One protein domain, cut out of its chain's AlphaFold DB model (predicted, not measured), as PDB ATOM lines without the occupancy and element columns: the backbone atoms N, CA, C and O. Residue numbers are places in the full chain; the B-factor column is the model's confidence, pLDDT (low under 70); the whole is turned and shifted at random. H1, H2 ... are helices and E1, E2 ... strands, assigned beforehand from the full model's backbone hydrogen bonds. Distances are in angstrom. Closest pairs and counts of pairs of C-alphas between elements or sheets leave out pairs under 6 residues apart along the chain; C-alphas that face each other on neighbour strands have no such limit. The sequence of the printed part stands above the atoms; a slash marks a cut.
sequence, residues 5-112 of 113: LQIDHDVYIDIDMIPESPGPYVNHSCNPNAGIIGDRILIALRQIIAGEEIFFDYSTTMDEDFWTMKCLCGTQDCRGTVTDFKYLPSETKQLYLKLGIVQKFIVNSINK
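This is residues 5 to 112 of the 113 residues of the protein "SET domain-containing protein" of Moorea sp. SIO3G5 (UniProt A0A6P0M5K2). With little regular structure, this is a body mostly of loops: short H1 lies in the middle, with two separate strand hairpins, E1-E2 and E3-E4, and helices H2 and H3 round it, while residues 17 to 22 stick out. Of 108 printed residues, 37 are in named elements, in order E1 E2 E3 E4 H1 H2 H3, class mixed; both sheets are antiparallel. It is compact, radius of gyration of the C-alphas 13.4 A, spanning 42 by 35 by 25 A.

E3 is residues 34 to 37, E4 41 to 44, E1 5 to 8, E2 11 to 14, H1 58 to 61, H2 90 to 99, 14.2 A long, and H3 104 to 110, 10.1 A. C-alpha 5 is at (106.266, 5.114, 19.511), C-alpha 110 at (113.604, 20.752, 10.517).

N 37 of E3 and O 41 of E4, 2.8 A, and N 13 of E2 and O 5 of E1, 2.8 A, are within hydrogen-bond range. E1 and E3 are apart. The closest C-alphas of E1 and H1, Gln 6 and Thr 61, are 5.9 A apart. H2 and H3 are close but not clearly touching, closest C-alphas Leu 97 and Val 107, 7.7 A, at a shallow tilt of 32 degrees, opposite ways. In H2 and H3 every O i to N i+4 pair is within range; H1 is too short for one.

The farthest C-alphas, Ala 50 and Lys 112, are 41.9 A apart. The printed part has no cut. Links E2 to E3, E4 to H1 and H1 to H2 are long. Residues 111 to 112 have pLDDT under 70.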
ATOM      1  N   LEU A   5     106.113   4.431  20.795       94.06
ATOM      2  CA  LEU A   5     106.266   5.114  19.511       94.06
ATOM      3  C   LEU A   5     105.949   6.595  19.698       94.06
ATOM      4  O   LEU A   5     104.812   6.932  20.026       94.06
ATOM      5  N   GLN A   6     106.926   7.473  19.482       95.25
ATOM      6  CA  GLN A   6     106.689   8.916  19.486       95.25
ATOM      7  C   GLN A   6     105.928   9.318  18.214       95.25
ATOM      8  O   GLN A   6     106.313   8.943  17.103       95.25
ATOM      9  N   ILE A   7     104.846  10.079  18.382       95.44
ATOM     10  CA  ILE A   7     103.979  10.531  17.278       95.44
ATOM     11  C   ILE A   7     103.834  12.057  17.210       95.44
ATOM     12  O   ILE A   7     103.417  12.580  16.180       95.44
ATOM     13  N   ASP A   8     104.199  12.768  18.279       95.19
ATOM     14  CA  ASP A   8     104.336  14.228  18.337       95.19
ATOM     15  C   ASP A   8     105.293  14.606  19.488       95.19
ATOM     16  O   ASP A   8     105.763  13.733  20.224       95.19
ATOM     17  N   HIS A   9     105.574  15.896  19.670       92.94
ATOM     18  CA  HIS A   9     106.321  16.404  20.824       92.94
ATOM     19  C   HIS A   9     105.632  16.012  22.136       92.94
ATOM     20  O   HIS A   9     104.463  16.346  22.327       92.94
ATOM     21  N   ASP A  10     106.341  15.313  23.029       92.25
ATOM     22  CA  ASP A  10     105.807  14.809  24.303       92.25
ATOM     23  C   ASP A  10     104.559  13.895  24.162       92.25
ATOM     24  O   ASP A  10     103.829  13.671  25.135       92.25
ATOM     25  N   VAL A  11     104.285  13.344  22.969       94.81
ATOM     26  CA  VAL A  11     103.147  12.441  22.713       94.81
ATOM     27  C   VAL A  11     103.635  11.098  22.183       94.81
ATOM     28  O   VAL A  11     104.281  11.008  21.135       94.81
ATOM     29  N   TYR A  12     103.231  10.028  22.869       93.88
ATOM     30  CA  TYR A  12     103.655   8.666  22.560       93.88
ATOM     31  C   TYR A  12     102.485   7.686  22.589       93.88
ATOM     32  O   TYR A  12     101.535   7.836  23.362       93.88
ATOM     33  N   ILE A  13     102.596   6.638  21.781       92.69
ATOM     34  CA  ILE A  13     101.754   5.448  21.848       92.69
ATOM     35  C   ILE A  13     102.526   4.374  22.609       92.69
ATOM     36  O   ILE A  13     103.604   3.977  22.175       92.69
ATOM     37  N   ASP A  14     101.962   3.874  23.706       92.50
ATOM     38  CA  ASP A  14     102.440   2.647  24.347       92.50
ATOM     39  C   ASP A  14     101.969   1.441  23.523       92.50
ATOM     40  O   ASP A  14     100.788   1.082  23.527       92.50
ATOM     41  N   ILE A  15     102.887   0.863  22.748       90.44
ATOM     42  CA  ILE A  15     102.579  -0.218  21.812       90.44
ATOM     43  C   ILE A  15     102.356  -1.536  22.570       90.44
ATOM     44  O   ILE A  15     101.583  -2.374  22.104       90.44
ATOM     45  N   ASP A  16     102.961  -1.703  23.751       88.69
ATOM     46  CA  ASP A  16     102.805  -2.906  24.581       88.69
ATOM     47  C   ASP A  16     101.372  -3.049  25.120       88.69
ATOM     48  O   ASP A  16     100.917  -4.153  25.423       88.69
ATOM     49  N   MET A  17     100.632  -1.939  25.207       88.06
ATOM     50  CA  MET A  17      99.242  -1.907  25.674       88.06
ATOM     51  C   MET A  17      98.217  -2.231  24.581       88.06
ATOM     52  O   MET A  17      97.020  -2.272  24.868       88.06
ATOM     53  N   ILE A  18      98.649  -2.456  23.334       86.25
ATOM     54  CA  ILE A  18      97.771  -2.836  22.223       86.25
ATOM     55  C   ILE A  18      97.745  -4.370  22.133       86.25
ATOM     56  O   ILE A  18      98.738  -4.964  21.700       86.25
ATOM     57  N   PRO A  19      96.632  -5.037  22.506       87.75
ATOM     58  CA  PRO A  19      96.558  -6.494  22.476       87.75
ATOM     59  C   PRO A  19      96.855  -7.037  21.079       87.75
ATOM     60  O   PRO A  19      96.350  -6.511  20.090       87.75
ATOM     61  N   GLU A  20      97.671  -8.092  21.020       87.12
ATOM     62  CA  GLU A  20      98.037  -8.797  19.779       87.12
ATOM     63  C   GLU A  20      98.758  -7.926  18.731       87.12
ATOM     64  O   GLU A  20      98.894  -8.324  17.573       87.12
ATOM     65  N   SER A  21      99.264  -6.749  19.117       86.69
ATOM     66  CA  SER A  21     100.045  -5.906  18.214       86.69
ATOM     67  C   SER A  21     101.368  -6.584  17.840       86.69
ATOM     68  O   SER A  21     102.134  -6.957  18.730       86.69
ATOM     69  N   PRO A  22     101.706  -6.694  16.542       89.75
ATOM     70  CA  PRO A  22     103.032  -7.135  16.123       89.75
ATOM     71  C   PRO A  22     104.092  -6.027  16.273       89.75
ATOM     72  O   PRO A  22     105.281  -6.297  16.134       89.75
ATOM     73  N   GLY A  23     103.673  -4.783  16.538       90.81
ATOM     74  CA  GLY A  23     104.536  -3.599  16.584       90.81
ATOM     75  C   GLY A  23     105.757  -3.716  17.507       90.81
ATOM     76  O   GLY A  23     106.848  -3.377  17.052       90.81
ATOM     77  N   PRO A  24     105.635  -4.250  18.739       92.56
ATOM     78  CA  PRO A  24     106.767  -4.399  19.659       92.56
ATOM     79  C   PRO A  24     107.888  -5.320  19.153       92.56
ATOM     80  O   PRO A  24     108.977  -5.323  19.718       92.56
ATOM     81  N   TYR A  25     107.632  -6.116  18.109       93.31
ATOM     82  CA  TYR A  25     108.593  -7.070  17.555       93.31
ATOM     83  C   TYR A  25     109.341  -6.545  16.322       93.31
ATOM     84  O   TYR A  25     110.217  -7.241  15.813       93.31
ATOM     85  N   VAL A  26     108.997  -5.360  15.806       95.75
ATOM     86  CA  VAL A  26     109.627  -4.824  14.593       95.75
ATOM     87  C   VAL A  26     110.948  -4.155  14.955       95.75
ATOM     88  O   VAL A  26     110.961  -3.102  15.586       95.75
ATOM     89  N   ASN A  27     112.054  -4.761  14.525       96.75
ATOM     90  CA  ASN A  27     113.398  -4.324  14.882       96.75
ATOM     91  C   ASN A  27     113.913  -3.149  14.036       96.75
ATOM     92  O   ASN A  27     113.423  -2.848  12.943       96.75
ATOM     93  N   HIS A  28     114.976  -2.519  14.538       97.81
ATOM     94  CA  HIS A  28     115.712  -1.489  13.819       97.81
ATOM     95  C   HIS A  28     116.629  -2.078  12.733       97.81
ATOM     96  O   HIS A  28     117.385  -3.017  12.993       97.81
ATOM     97  N   SER A  29     116.678  -1.429  11.566       98.31
ATOM     98  CA  SER A  29     117.778  -1.561  10.600       98.31
ATOM     99  C   SER A  29     118.184  -0.203  10.026       98.31
ATOM    100  O   SER A  29     117.328   0.631   9.744       98.31
ATOM    101  N   CYS A  30     119.489   0.000   9.800       98.50
ATOM    102  CA  CYS A  30     120.017   1.186   9.109       98.50
ATOM    103  C   CYS A  30     119.675   1.190   7.606       98.50
ATOM    104  O   CYS A  30     119.632   2.256   6.995       98.50
ATOM    105  N   ASN A  31     119.387   0.013   7.037       97.56
ATOM    106  CA  ASN A  31     118.850  -0.168   5.690       97.56
ATOM    107  C   ASN A  31     117.512  -0.931   5.785       97.56
ATOM    108  O   ASN A  31     117.479  -2.157   5.619       97.56
ATOM    109  N   PRO A  32     116.423  -0.242   6.172       98.25
ATOM    110  CA  PRO A  32     115.147  -0.881   6.464       98.25
ATOM    111  C   PRO A  32     114.405  -1.314   5.193       98.25
ATOM    112  O   PRO A  32     114.564  -0.731   4.120       98.25
ATOM    113  N   ASN A  33     113.539  -2.320   5.321       98.44
ATOM    114  CA  ASN A  33     112.627  -2.751   4.252       98.44
ATOM    115  C   ASN A  33     111.185  -2.254   4.455       98.44
ATOM    116  O   ASN A  33     110.358  -2.414   3.554       98.44
ATOM    117  N   ALA A  34     110.906  -1.602   5.585       98.62
ATOM    118  CA  ALA A  34     109.638  -0.978   5.920       98.62
ATOM    119  C   ALA A  34     109.835   0.411   6.561       98.62
ATOM    120  O   ALA A  34     110.926   0.771   7.001       98.62
ATOM    121  N   GLY A  35     108.776   1.214   6.605       98.25
ATOM    122  CA  GLY A  35     108.780   2.531   7.238       98.25
ATOM    123  C   GLY A  35     107.404   2.911   7.768       98.25
ATOM    124  O   GLY A  35     106.387   2.420   7.275       98.25
ATOM    125  N   ILE A  36     107.373   3.758   8.796       97.56
ATOM    126  CA  ILE A  36     106.123   4.213   9.413       97.56
ATOM    127  C   ILE A  36     105.627   5.456   8.673       97.56
ATOM    128  O   ILE A  36     106.362   6.426   8.513       97.56
ATOM    129  N   ILE A  37     104.371   5.424   8.239       96.25
ATOM    130  CA  ILE A  37     103.646   6.564   7.678       96.25
ATOM    131  C   ILE A  37     102.437   6.908   8.543       96.25
ATOM    132  O   ILE A  37     101.861   6.056   9.234       96.25
ATOM    133  N   GLY A  38     102.031   8.179   8.482       91.25
ATOM    134  CA  GLY A  38     101.116   8.721   9.484       91.25
ATOM    135  C   GLY A  38     101.673   8.448  10.880       91.25
ATOM    136  O   GLY A  38     102.885   8.390  11.057       91.25
ATOM    137  N   ASP A  39     100.801   8.197  11.845       89.69
ATOM    138  CA  ASP A  39     101.257   8.096  13.235       89.69
ATOM    139  C   ASP A  39     101.696   6.670  13.611       89.69
ATOM    140  O   ASP A  39     102.402   6.475  14.590       89.69
ATOM    141  N   ARG A  40     101.255   5.637  12.874       91.62
ATOM    142  CA  ARG A  40     101.397   4.231  13.320       91.62
ATOM    143  C   ARG A  40     101.289   3.157  12.237       91.62
ATOM    144  O   ARG A  40     101.169   1.980  12.566       91.62
ATOM    145  N   ILE A  41     101.243   3.523  10.955       94.81
ATOM    146  CA  ILE A  41     101.039   2.547   9.874       94.81
ATOM    147  C   ILE A  41     102.398   2.154   9.305       94.81
ATOM    148  O   ILE A  41     103.075   2.984   8.709       94.81
ATOM    149  N   LEU A  42     102.783   0.889   9.449       96.62
ATOM    150  CA  LEU A  42     104.008   0.356   8.858       96.62
ATOM    151  C   LEU A  42     103.745  -0.105   7.415       96.62
ATOM    152  O   LEU A  42     102.876  -0.945   7.180       96.62
ATOM    153  N   ILE A  43     104.497   0.428   6.452       98.00
ATOM    154  CA  ILE A  43     104.419   0.059   5.031       98.00
ATOM    155  C   ILE A  43     105.739  -0.526   4.540       98.00
ATOM    156  O   ILE A  43     106.804  -0.157   5.026       98.00
ATOM    157  N   ALA A  44     105.684  -1.402   3.540       98.38
ATOM    158  CA  ALA A  44     106.881  -1.899   2.869       98.38
ATOM    159  C   ALA A  44     107.475  -0.830   1.929       98.38
ATOM    160  O   ALA A  44     106.741  -0.155   1.208       98.38
ATOM    161  N   LEU A  45     108.806  -0.707   1.905       98.31
ATOM    162  CA  LEU A  45     109.555   0.205   1.018       98.31
ATOM    163  C   LEU A  45     110.007  -0.471  -0.279       98.31
ATOM    164  O   LEU A  45     110.358   0.185  -1.258       98.31
ATOM    165  N   ARG A  46     110.009  -1.801  -0.273       97.44
ATOM    166  CA  ARG A  46     110.305  -2.671  -1.406       97.44
ATOM    167  C   ARG A  46     109.559  -3.988  -1.236       97.44
ATOM    168  O   ARG A  46     108.924  -4.223  -0.214       97.44
ATOM    169  N   GLN A  47     109.672  -4.874  -2.218       98.19
ATOM    170  CA  GLN A  47     109.212  -6.248  -2.059       98.19
ATOM    171  C   GLN A  47     109.955  -6.931  -0.894       98.19
ATOM    172  O   GLN A  47     111.186  -6.856  -0.814       98.19
ATOM    173  N   ILE A  48     109.192  -7.584  -0.013       98.31
ATOM    174  CA  ILE A  48     109.677  -8.386   1.119       98.31
ATOM    175  C   ILE A  48     109.351  -9.844   0.799       98.31
ATOM    176  O   ILE A  48     108.211 -10.161   0.447       98.31
ATOM    177  N   ILE A  49     110.353 -10.718   0.853       97.75
ATOM    178  CA  ILE A  49     110.178 -12.143   0.538       97.75
ATOM    179  C   ILE A  49     109.848 -12.953   1.797       97.75
ATOM    180  O   ILE A  49     110.120 -12.534   2.918       97.75
ATOM    181  N   ALA A  50     109.258 -14.137   1.623       97.88
ATOM    182  CA  ALA A  50     108.931 -15.007   2.750       97.88
ATOM    183  C   ALA A  50     110.192 -15.382   3.554       97.88
ATOM    184  O   ALA A  50     111.197 -15.799   2.981       97.88
ATOM    185  N   GLY A  51     110.107 -15.253   4.880       97.25
ATOM    186  CA  GLY A  51     111.215 -15.509   5.806       97.25
ATOM    187  C   GLY A  51     112.165 -14.326   6.013       97.25
ATOM    188  O   GLY A  51     113.046 -14.414   6.862       97.25
ATOM    189  N   GLU A  52     111.990 -13.224   5.282       97.38
ATOM    190  CA  GLU A  52     112.717 -11.985   5.538       97.38
ATOM    191  C   GLU A  52     112.129 -11.260   6.759       97.38
ATOM    192  O   GLU A  52     110.915 -11.077   6.857       97.38
ATOM    193  N   GLU A  53     112.984 -10.840   7.693       97.00
ATOM    194  CA  GLU A  53     112.563 -10.042   8.847       97.00
ATOM    195  C   GLU A  53     112.171  -8.621   8.417       97.00
ATOM    196  O   GLU A  53     112.761  -8.042   7.503       97.00
ATOM    197  N   ILE A  54     111.150  -8.057   9.065       98.12
ATOM    198  CA  ILE A  54     110.670  -6.702   8.793       98.12
ATOM    199  C   ILE A  54     111.410  -5.731   9.707       98.12
ATOM    200  O   ILE A  54     111.378  -5.878  10.928       98.12
ATOM    201  N   PHE A  55     112.015  -4.710   9.108       97.88
ATOM    202  CA  PHE A  55     112.742  -3.670   9.823       97.88
ATOM    203  C   PHE A  55     112.256  -2.286   9.423       97.88
ATOM    204  O   PHE A  55     112.027  -2.029   8.238       97.88
ATOM    205  N   PHE A  56     112.222  -1.371  10.387       98.25
ATOM    206  CA  PHE A  56     112.169   0.063  10.109       98.25
ATOM    207  C   PHE A  56     113.339   0.775  10.773       98.25
ATOM    208  O   PHE A  56     114.030   0.215  11.619       98.25
ATOM    209  N   ASP A  57     113.591   2.013  10.379       98.25
ATOM    210  CA  ASP A  57     114.605   2.817  11.037       98.25
ATOM    211  C   ASP A  57     113.967   3.651  12.154       98.25
ATOM    212  O   ASP A  57     113.293   4.638  11.881       98.25
ATOM    213  N   TYR A  58     114.187   3.260  13.412       97.75
ATOM    214  CA  TYR A  58     113.658   3.957  14.596       97.75
ATOM    215  C   TYR A  58     113.945   5.462  14.598       97.75
ATOM    216  O   TYR A  58     113.136   6.247  15.087       97.75
ATOM    217  N   SER A  59     115.063   5.883  14.000       97.75
ATOM    218  CA  SER A  59     115.424   7.292  13.891       97.75
ATOM    219  C   SER A  59     114.352   8.127  13.184       97.75
ATOM    220  O   SER A  59     114.297   9.327  13.409       97.75
ATOM    221  N   THR A  60     113.485   7.541  12.345       97.88
ATOM    222  CA  THR A  60     112.421   8.290  11.651       97.88
ATOM    223  C   THR A  60     111.250   8.692  12.547       97.88
ATOM    224  O   THR A  60     110.346   9.399  12.089       97.88
ATOM    225  N   THR A  61     111.271   8.274  13.815       96.75
ATOM    226  CA  THR A  61     110.240   8.554  14.818       96.75
ATOM    227  C   THR A  61     110.835   9.093  16.123       96.75
ATOM    228  O   THR A  61     110.215   8.925  17.160       96.75
ATOM    229  N   MET A  62     112.040   9.674  16.112       95.56
ATOM    230  CA  MET A  62     112.735  10.159  17.316       95.56
ATOM    231  C   MET A  62     113.304  11.576  17.123       95.56
ATOM    232  O   MET A  62     114.061  11.789  16.168       95.56
ATOM    233  N   ASP A  63     112.985  12.512  18.031       94.19
ATOM    234  CA  ASP A  63     113.484  13.908  18.002       94.19
ATOM    235  C   ASP A  63     113.548  14.598  19.392       94.19
ATOM    236  O   ASP A  63     113.095  15.730  19.558       94.19
ATOM    237  N   GLU A  64     114.085  13.934  20.421       90.69
ATOM    238  CA  GLU A  64     114.131  14.451  21.807       90.69
ATOM    239  C   GLU A  64     115.482  14.311  22.531       90.69
ATOM    240  O   GLU A  64     115.621  14.739  23.672       90.69
ATOM    241  N   ASP A  65     116.497  13.724  21.904       91.50
ATOM    242  CA  ASP A  65     117.846  13.504  22.445       91.50
ATOM    243  C   ASP A  65     117.909  12.652  23.726       91.50
ATOM    244  O   ASP A  65     118.949  12.586  24.386       91.50
ATOM    245  N   PHE A  66     116.821  11.969  24.094       89.31
ATOM    246  CA  PHE A  66     116.740  11.215  25.349       89.31
ATOM    247  C   PHE A  66     117.138   9.745  25.235       89.31
ATOM    248  O   PHE A  66     117.428   9.111  26.254       89.31
ATOM    249  N   TRP A  67     117.152   9.178  24.027       91.88
ATOM    250  CA  TRP A  67     117.375   7.751  23.844       91.88
ATOM    251  C   TRP A  67     118.297   7.446  22.669       91.88
ATOM    252  O   TRP A  67     118.177   7.998  21.581       91.88
ATOM    253  N   THR A  68     119.218   6.514  22.894       95.81
ATOM    254  CA  THR A  68     120.061   5.919  21.856       95.81
ATOM    255  C   THR A  68     120.228   4.433  22.148       95.81
ATOM    256  O   THR A  68     120.089   3.990  23.291       95.81
ATOM    257  N   MET A  69     120.574   3.651  21.127       95.31
ATOM    258  CA  MET A  69     120.950   2.248  21.311       95.31
ATOM    259  C   MET A  69     122.127   1.861  20.424       95.31
ATOM    260  O   MET A  69     122.262   2.345  19.300       95.31
ATOM    261  N   LYS A  70     122.957   0.928  20.897       98.00
ATOM    262  CA  LYS A  70     123.944   0.268  20.037       98.00
ATOM    263  C   LYS A  70     123.205  -0.520  18.954       98.00
ATOM    264  O   LYS A  70     122.389  -1.383  19.271       98.00
ATOM    265  N   CYS A  71     123.509  -0.244  17.691       98.00
ATOM    266  CA  CYS A  71     122.899  -0.918  16.554       98.00
ATOM    267  C   CYS A  71     123.629  -2.229  16.240       98.00
ATOM    268  O   CYS A  71     124.859  -2.272  16.174       98.00
ATOM    269  N   LEU A  72     122.857  -3.298  16.031       97.25
ATOM    270  CA  LEU A  72     123.343  -4.635  15.677       97.25
ATOM    271  C   LEU A  72     122.674  -5.172  14.399       97.25
ATOM    272  O   LEU A  72     122.656  -6.379  14.186       97.25
ATOM    273  N   CYS A  73     122.137  -4.296  13.541       97.12
ATOM    274  CA  CYS A  73     121.356  -4.702  12.362       97.12
ATOM    275  C   CYS A  73     122.155  -5.474  11.294       97.12
ATOM    276  O   CYS A  73     121.568  -6.110  10.425       97.12
ATOM    277  N   GLY A  74     123.491  -5.419  11.336       95.25
ATOM    278  CA  GLY A  74     124.360  -6.209  10.459       95.25
ATOM    279  C   GLY A  74     124.428  -5.748   8.998       95.25
ATOM    280  O   GLY A  74     125.082  -6.415   8.198       95.25
ATOM    281  N   THR A  75     123.802  -4.626   8.631       96.88
ATOM    282  CA  THR A  75     123.906  -4.079   7.270       96.88
ATOM    283  C   THR A  75     125.304  -3.512   7.005       96.88
ATOM    284  O   THR A  75     126.010  -3.094   7.926       96.88
ATOM    285  N   GLN A  76     125.730  -3.492   5.736       95.62
ATOM    286  CA  GLN A  76     127.056  -2.984   5.346       95.62
ATOM    287  C   GLN A  76     127.238  -1.494   5.684       95.62
ATOM    288  O   GLN A  76     128.343  -1.046   5.977       95.62
ATOM    289  N   ASP A  77     126.142  -0.747   5.654       94.06
ATOM    290  CA  ASP A  77     126.013   0.677   5.947       94.06
ATOM    291  C   ASP A  77     125.525   0.948   7.384       94.06
ATOM    292  O   ASP A  77     125.007   2.025   7.685       94.06
ATOM    293  N   CYS A  78     125.675  -0.027   8.289       97.88
ATOM    294  CA  CYS A  78     125.275   0.118   9.683       97.88
ATOM    295  C   CYS A  78     125.962   1.327  10.337       97.88
ATOM    296  O   CYS A  78     127.187   1.453  10.343       97.88
ATOM    297  N   ARG A  79     125.160   2.193  10.966       97.44
ATOM    298  CA  ARG A  79     125.626   3.424  11.626       97.44
ATOM    299  C   ARG A  79     126.248   3.184  13.007       97.44
ATOM    300  O   ARG A  79     126.753   4.116  13.624       97.44
ATOM    301  N   GLY A  80     126.189   1.957  13.528       97.94
ATOM    302  CA  GLY A  80     126.744   1.559  14.831       97.94
ATOM    303  C   GLY A  80     125.916   1.987  16.048       97.94
ATOM    304  O   GLY A  80     125.838   1.235  17.021       97.94
ATOM    305  N   THR A  81     125.225   3.125  15.971       98.06
ATOM    306  CA  THR A  81     124.318   3.634  17.007       98.06
ATOM    307  C   THR A  81     123.044   4.173  16.359       98.06
ATOM    308  O   THR A  81     123.101   4.855  15.336       98.06
ATOM    309  N   VAL A  82     121.894   3.864  16.952       98.00
ATOM    310  CA  VAL A  82     120.611   4.493  16.623       98.00
ATOM    311  C   VAL A  82     120.508   5.791  17.409       98.00
ATOM    312  O   VAL A  82     120.676   5.796  18.629       98.00
ATOM    313  N   THR A  83     120.249   6.877  16.693       97.38
ATOM    314  CA  THR A  83     120.136   8.242  17.212       97.38
ATOM    315  C   THR A  83     118.912   8.917  16.610       97.38
ATOM    316  O   THR A  83     118.320   8.393  15.670       97.38
ATOM    317  N   ASP A  84     118.573  10.107  17.078       97.38
ATOM    318  CA  ASP A  84     117.490  10.912  16.517       97.38
ATOM    319  C   ASP A  84     117.690  11.262  15.042       97.38
ATOM    320  O   ASP A  84     118.820  11.316  14.533       97.38
ATOM    321  N   PHE A  85     116.575  11.565  14.368       97.50
ATOM    322  CA  PHE A  85     116.545  11.857  12.937       97.50
ATOM    323  C   PHE A  85     117.538  12.952  12.534       97.50
ATOM    324  O   PHE A  85     118.231  12.836  11.522       97.50
ATOM    325  N   LYS A  86     117.642  14.020  13.336       95.75
ATOM    326  CA  LYS A  86     118.490  15.184  13.042       95.75
ATOM    327  C   LYS A  86     119.979  14.841  12.898       95.75
ATOM    328  O   LYS A  86     120.667  15.482  12.097       95.75
ATOM    329  N   TYR A  87     120.451  13.787  13.567       96.62
ATOM    330  CA  TYR A  87     121.845  13.328  13.503       96.62
ATOM    331  C   TYR A  87     122.132  12.331  12.380       96.62
ATOM    332  O   TYR A  87     123.291  11.970  12.171       96.62
ATOM    333  N   LEU A  88     121.112  11.883  11.644       97.31
ATOM    334  CA  LEU A  88     121.333  10.998  10.507       97.31
ATOM    335  C   LEU A  88     122.184  11.683   9.422       97.31
ATOM    336  O   LEU A  88     122.113  12.910   9.262       97.31
ATOM    337  N   PRO A  89     122.953  10.912   8.628       96.56
ATOM    338  CA  PRO A  89     123.655  11.442   7.464       96.56
ATOM    339  C   PRO A  89     122.701  12.176   6.515       96.56
ATOM    340  O   PRO A  89     121.552  11.768   6.329       96.56
ATOM    341  N   SER A  90     123.169  13.254   5.885       96.44
ATOM    342  CA  SER A  90     122.330  14.106   5.029       96.44
ATOM    343  C   SER A  90     121.649  13.339   3.894       96.44
ATOM    344  O   SER A  90     120.473  13.573   3.626       96.44
ATOM    345  N   GLU A  91     122.352  12.394   3.266       96.75
ATOM    346  CA  GLU A  91     121.793  11.547   2.204       96.75
ATOM    347  C   GLU A  91     120.658  10.656   2.729       96.75
ATOM    348  O   GLU A  91     119.593  10.579   2.117       96.75
ATOM    349  N   THR A  92     120.842  10.056   3.909       97.50
ATOM    350  CA  THR A  92     119.818   9.252   4.590       97.50
ATOM    351  C   THR A  92     118.589  10.095   4.930       97.50
ATOM    352  O   THR A  92     117.465   9.684   4.641       97.50
ATOM    353  N   LYS A  93     118.786  11.307   5.472       97.81
ATOM    354  CA  LYS A  93     117.684  12.239   5.770       97.81
ATOM    355  C   LYS A  93     116.874  12.560   4.517       97.81
ATOM    356  O   LYS A  93     115.653  12.431   4.528       97.81
ATOM    357  N   GLN A  94     117.544  12.933   3.426       97.94
ATOM    358  CA  GLN A  94     116.881  13.254   2.158       97.94
ATOM    359  C   GLN A  94     116.111  12.057   1.589       97.94
ATOM    360  O   GLN A  94     114.985  12.225   1.118       97.94
ATOM    361  N   LEU A  95     116.685  10.853   1.661       97.94
ATOM    362  CA  LEU A  95     116.018   9.629   1.231       97.94
ATOM    363  C   LEU A  95     114.731   9.382   2.029       97.94
ATOM    364  O   LEU A  95     113.676   9.192   1.428       97.94
ATOM    365  N   TYR A  96     114.790   9.412   3.359       98.31
ATOM    366  CA  TYR A  96     113.624   9.134   4.202       98.31
ATOM    367  C   TYR A  96     112.539  10.208   4.089       98.31
ATOM    368  O   TYR A  96     111.355   9.869   4.044       98.31
ATOM    369  N   LEU A  97     112.923  11.481   3.943       97.75
ATOM    370  CA  LEU A  97     111.986  12.567   3.634       97.75
ATOM    371  C   LEU A  97     111.281  12.328   2.293       97.75
ATOM    372  O   LEU A  97     110.061  12.445   2.212       97.75
ATOM    373  N   LYS A  98     112.024  11.930   1.251       97.81
ATOM    374  CA  LYS A  98     111.460  11.607  -0.071       97.81
ATOM    375  C   LYS A  98     110.526  10.395  -0.031       97.81
ATOM    376  O   LYS A  98     109.537  10.372  -0.758       97.81
ATOM    377  N   LEU A  99     110.842   9.396   0.793       97.88
ATOM    378  CA  LEU A  99     109.998   8.217   1.005       97.88
ATOM    379  C   LEU A  99     108.748   8.522   1.847       97.88
ATOM    380  O   LEU A  99     107.825   7.713   1.858       97.88
ATOM    381  N   GLY A 100     108.694   9.672   2.528       97.38
ATOM    382  CA  GLY A 100     107.541  10.086   3.329       97.38
ATOM    383  C   GLY A 100     107.360   9.289   4.622       97.38
ATOM    384  O   GLY A 100     106.240   9.194   5.116       97.38
ATOM    385  N   ILE A 101     108.442   8.715   5.159       98.12
ATOM    386  CA  ILE A 101     108.427   7.820   6.335       98.12
ATOM    387  C   ILE A 101     108.966   8.466   7.616       98.12
ATOM    388  O   ILE A 101     109.301   7.779   8.580       98.12
ATOM    389  N   VAL A 102     109.109   9.790   7.597       97.88
ATOM    390  CA  VAL A 102     109.546  10.599   8.739       97.88
ATOM    391  C   VAL A 102     108.312  11.203   9.388       97.88
ATOM    392  O   VAL A 102     107.469  11.773   8.689       97.88
ATOM    393  N   GLN A 103     108.202  11.080  10.710       96.88
ATOM    394  CA  GLN A 103     107.067  11.623  11.449       96.88
ATOM    395  C   GLN A 103     106.902  13.125  11.201       96.88
ATOM    396  O   GLN A 103     107.874  13.882  11.145       96.88
ATOM    397  N   LYS A 104     105.651  13.576  11.049       95.19
ATOM    398  CA  LYS A 104     105.351  14.954  10.626       95.19
ATOM    399  C   LYS A 104     105.919  16.002  11.578       95.19
ATOM    400  O   LYS A 104     106.377  17.039  11.107       95.19
ATOM    401  N   PHE A 105     105.899  15.747  12.886       94.94
ATOM    402  CA  PHE A 105     106.440  16.682  13.874       94.94
ATOM    403  C   PHE A 105     107.954  16.890  13.692       94.94
ATOM    404  O   PHE A 105     108.411  18.028  13.725       94.94
ATOM    405  N   ILE A 106     108.692  15.830  13.341       96.06
ATOM    406  CA  ILE A 106     110.126  15.874  13.012       96.06
ATOM    407  C   ILE A 106     110.358  16.633  11.702       96.06
ATOM    408  O   ILE A 106     111.239  17.479  11.592       96.06
ATOM    409  N   VAL A 107     109.539  16.382  10.676       95.06
ATOM    410  CA  VAL A 107     109.628  17.150   9.420       95.06
ATOM    411  C   VAL A 107     109.392  18.642   9.682       95.06
ATOM    412  O   VAL A 107     110.073  19.496   9.115       95.06
ATOM    413  N   ASN A 108     108.444  18.970  10.557       92.00
ATOM    414  CA  ASN A 108     108.130  20.347  10.917       92.00
ATOM    415  C   ASN A 108     109.210  21.000  11.791       92.00
ATOM    416  O   ASN A 108     109.351  22.219  11.716       92.00
ATOM    417  N   SER A 109     109.952  20.245  12.608       86.50
ATOM    418  CA  SER A 109     111.051  20.786  13.420       86.50
ATOM    419  C   SER A 109     112.249  21.190  12.555       86.50
ATOM    420  O   SER A 109     112.848  22.229  12.803       86.50
ATOM    421  N   ILE A 110     112.516  20.457  11.469       79.94
ATOM    422  CA  ILE A 110     113.604  20.752  10.517       79.94
ATOM    423  C   ILE A 110     113.310  21.975   9.633       79.94
ATOM    424  O   ILE A 110     114.223  22.685   9.233       79.94
ATOM    425  N   ASN A 111     112.042  22.220   9.296       68.75
ATOM    426  CA  ASN A 111     111.641  23.316   8.400       68.75
ATOM    427  C   ASN A 111     111.412  24.658   9.125       68.75
ATOM    428  O   ASN A 111     110.881  25.591   8.523       68.75
ATOM    429  N   LYS A 112     111.729  24.743  10.422       58.00
ATOM    430  CA  LYS A 112     111.567  25.958  11.239       58.00
ATOM    431  C   LYS A 112     112.816  26.851  11.290       58.00
ATOM    432  O   LYS A 112     112.763  27.860  11.991       58.00
TER     433      LYS A 112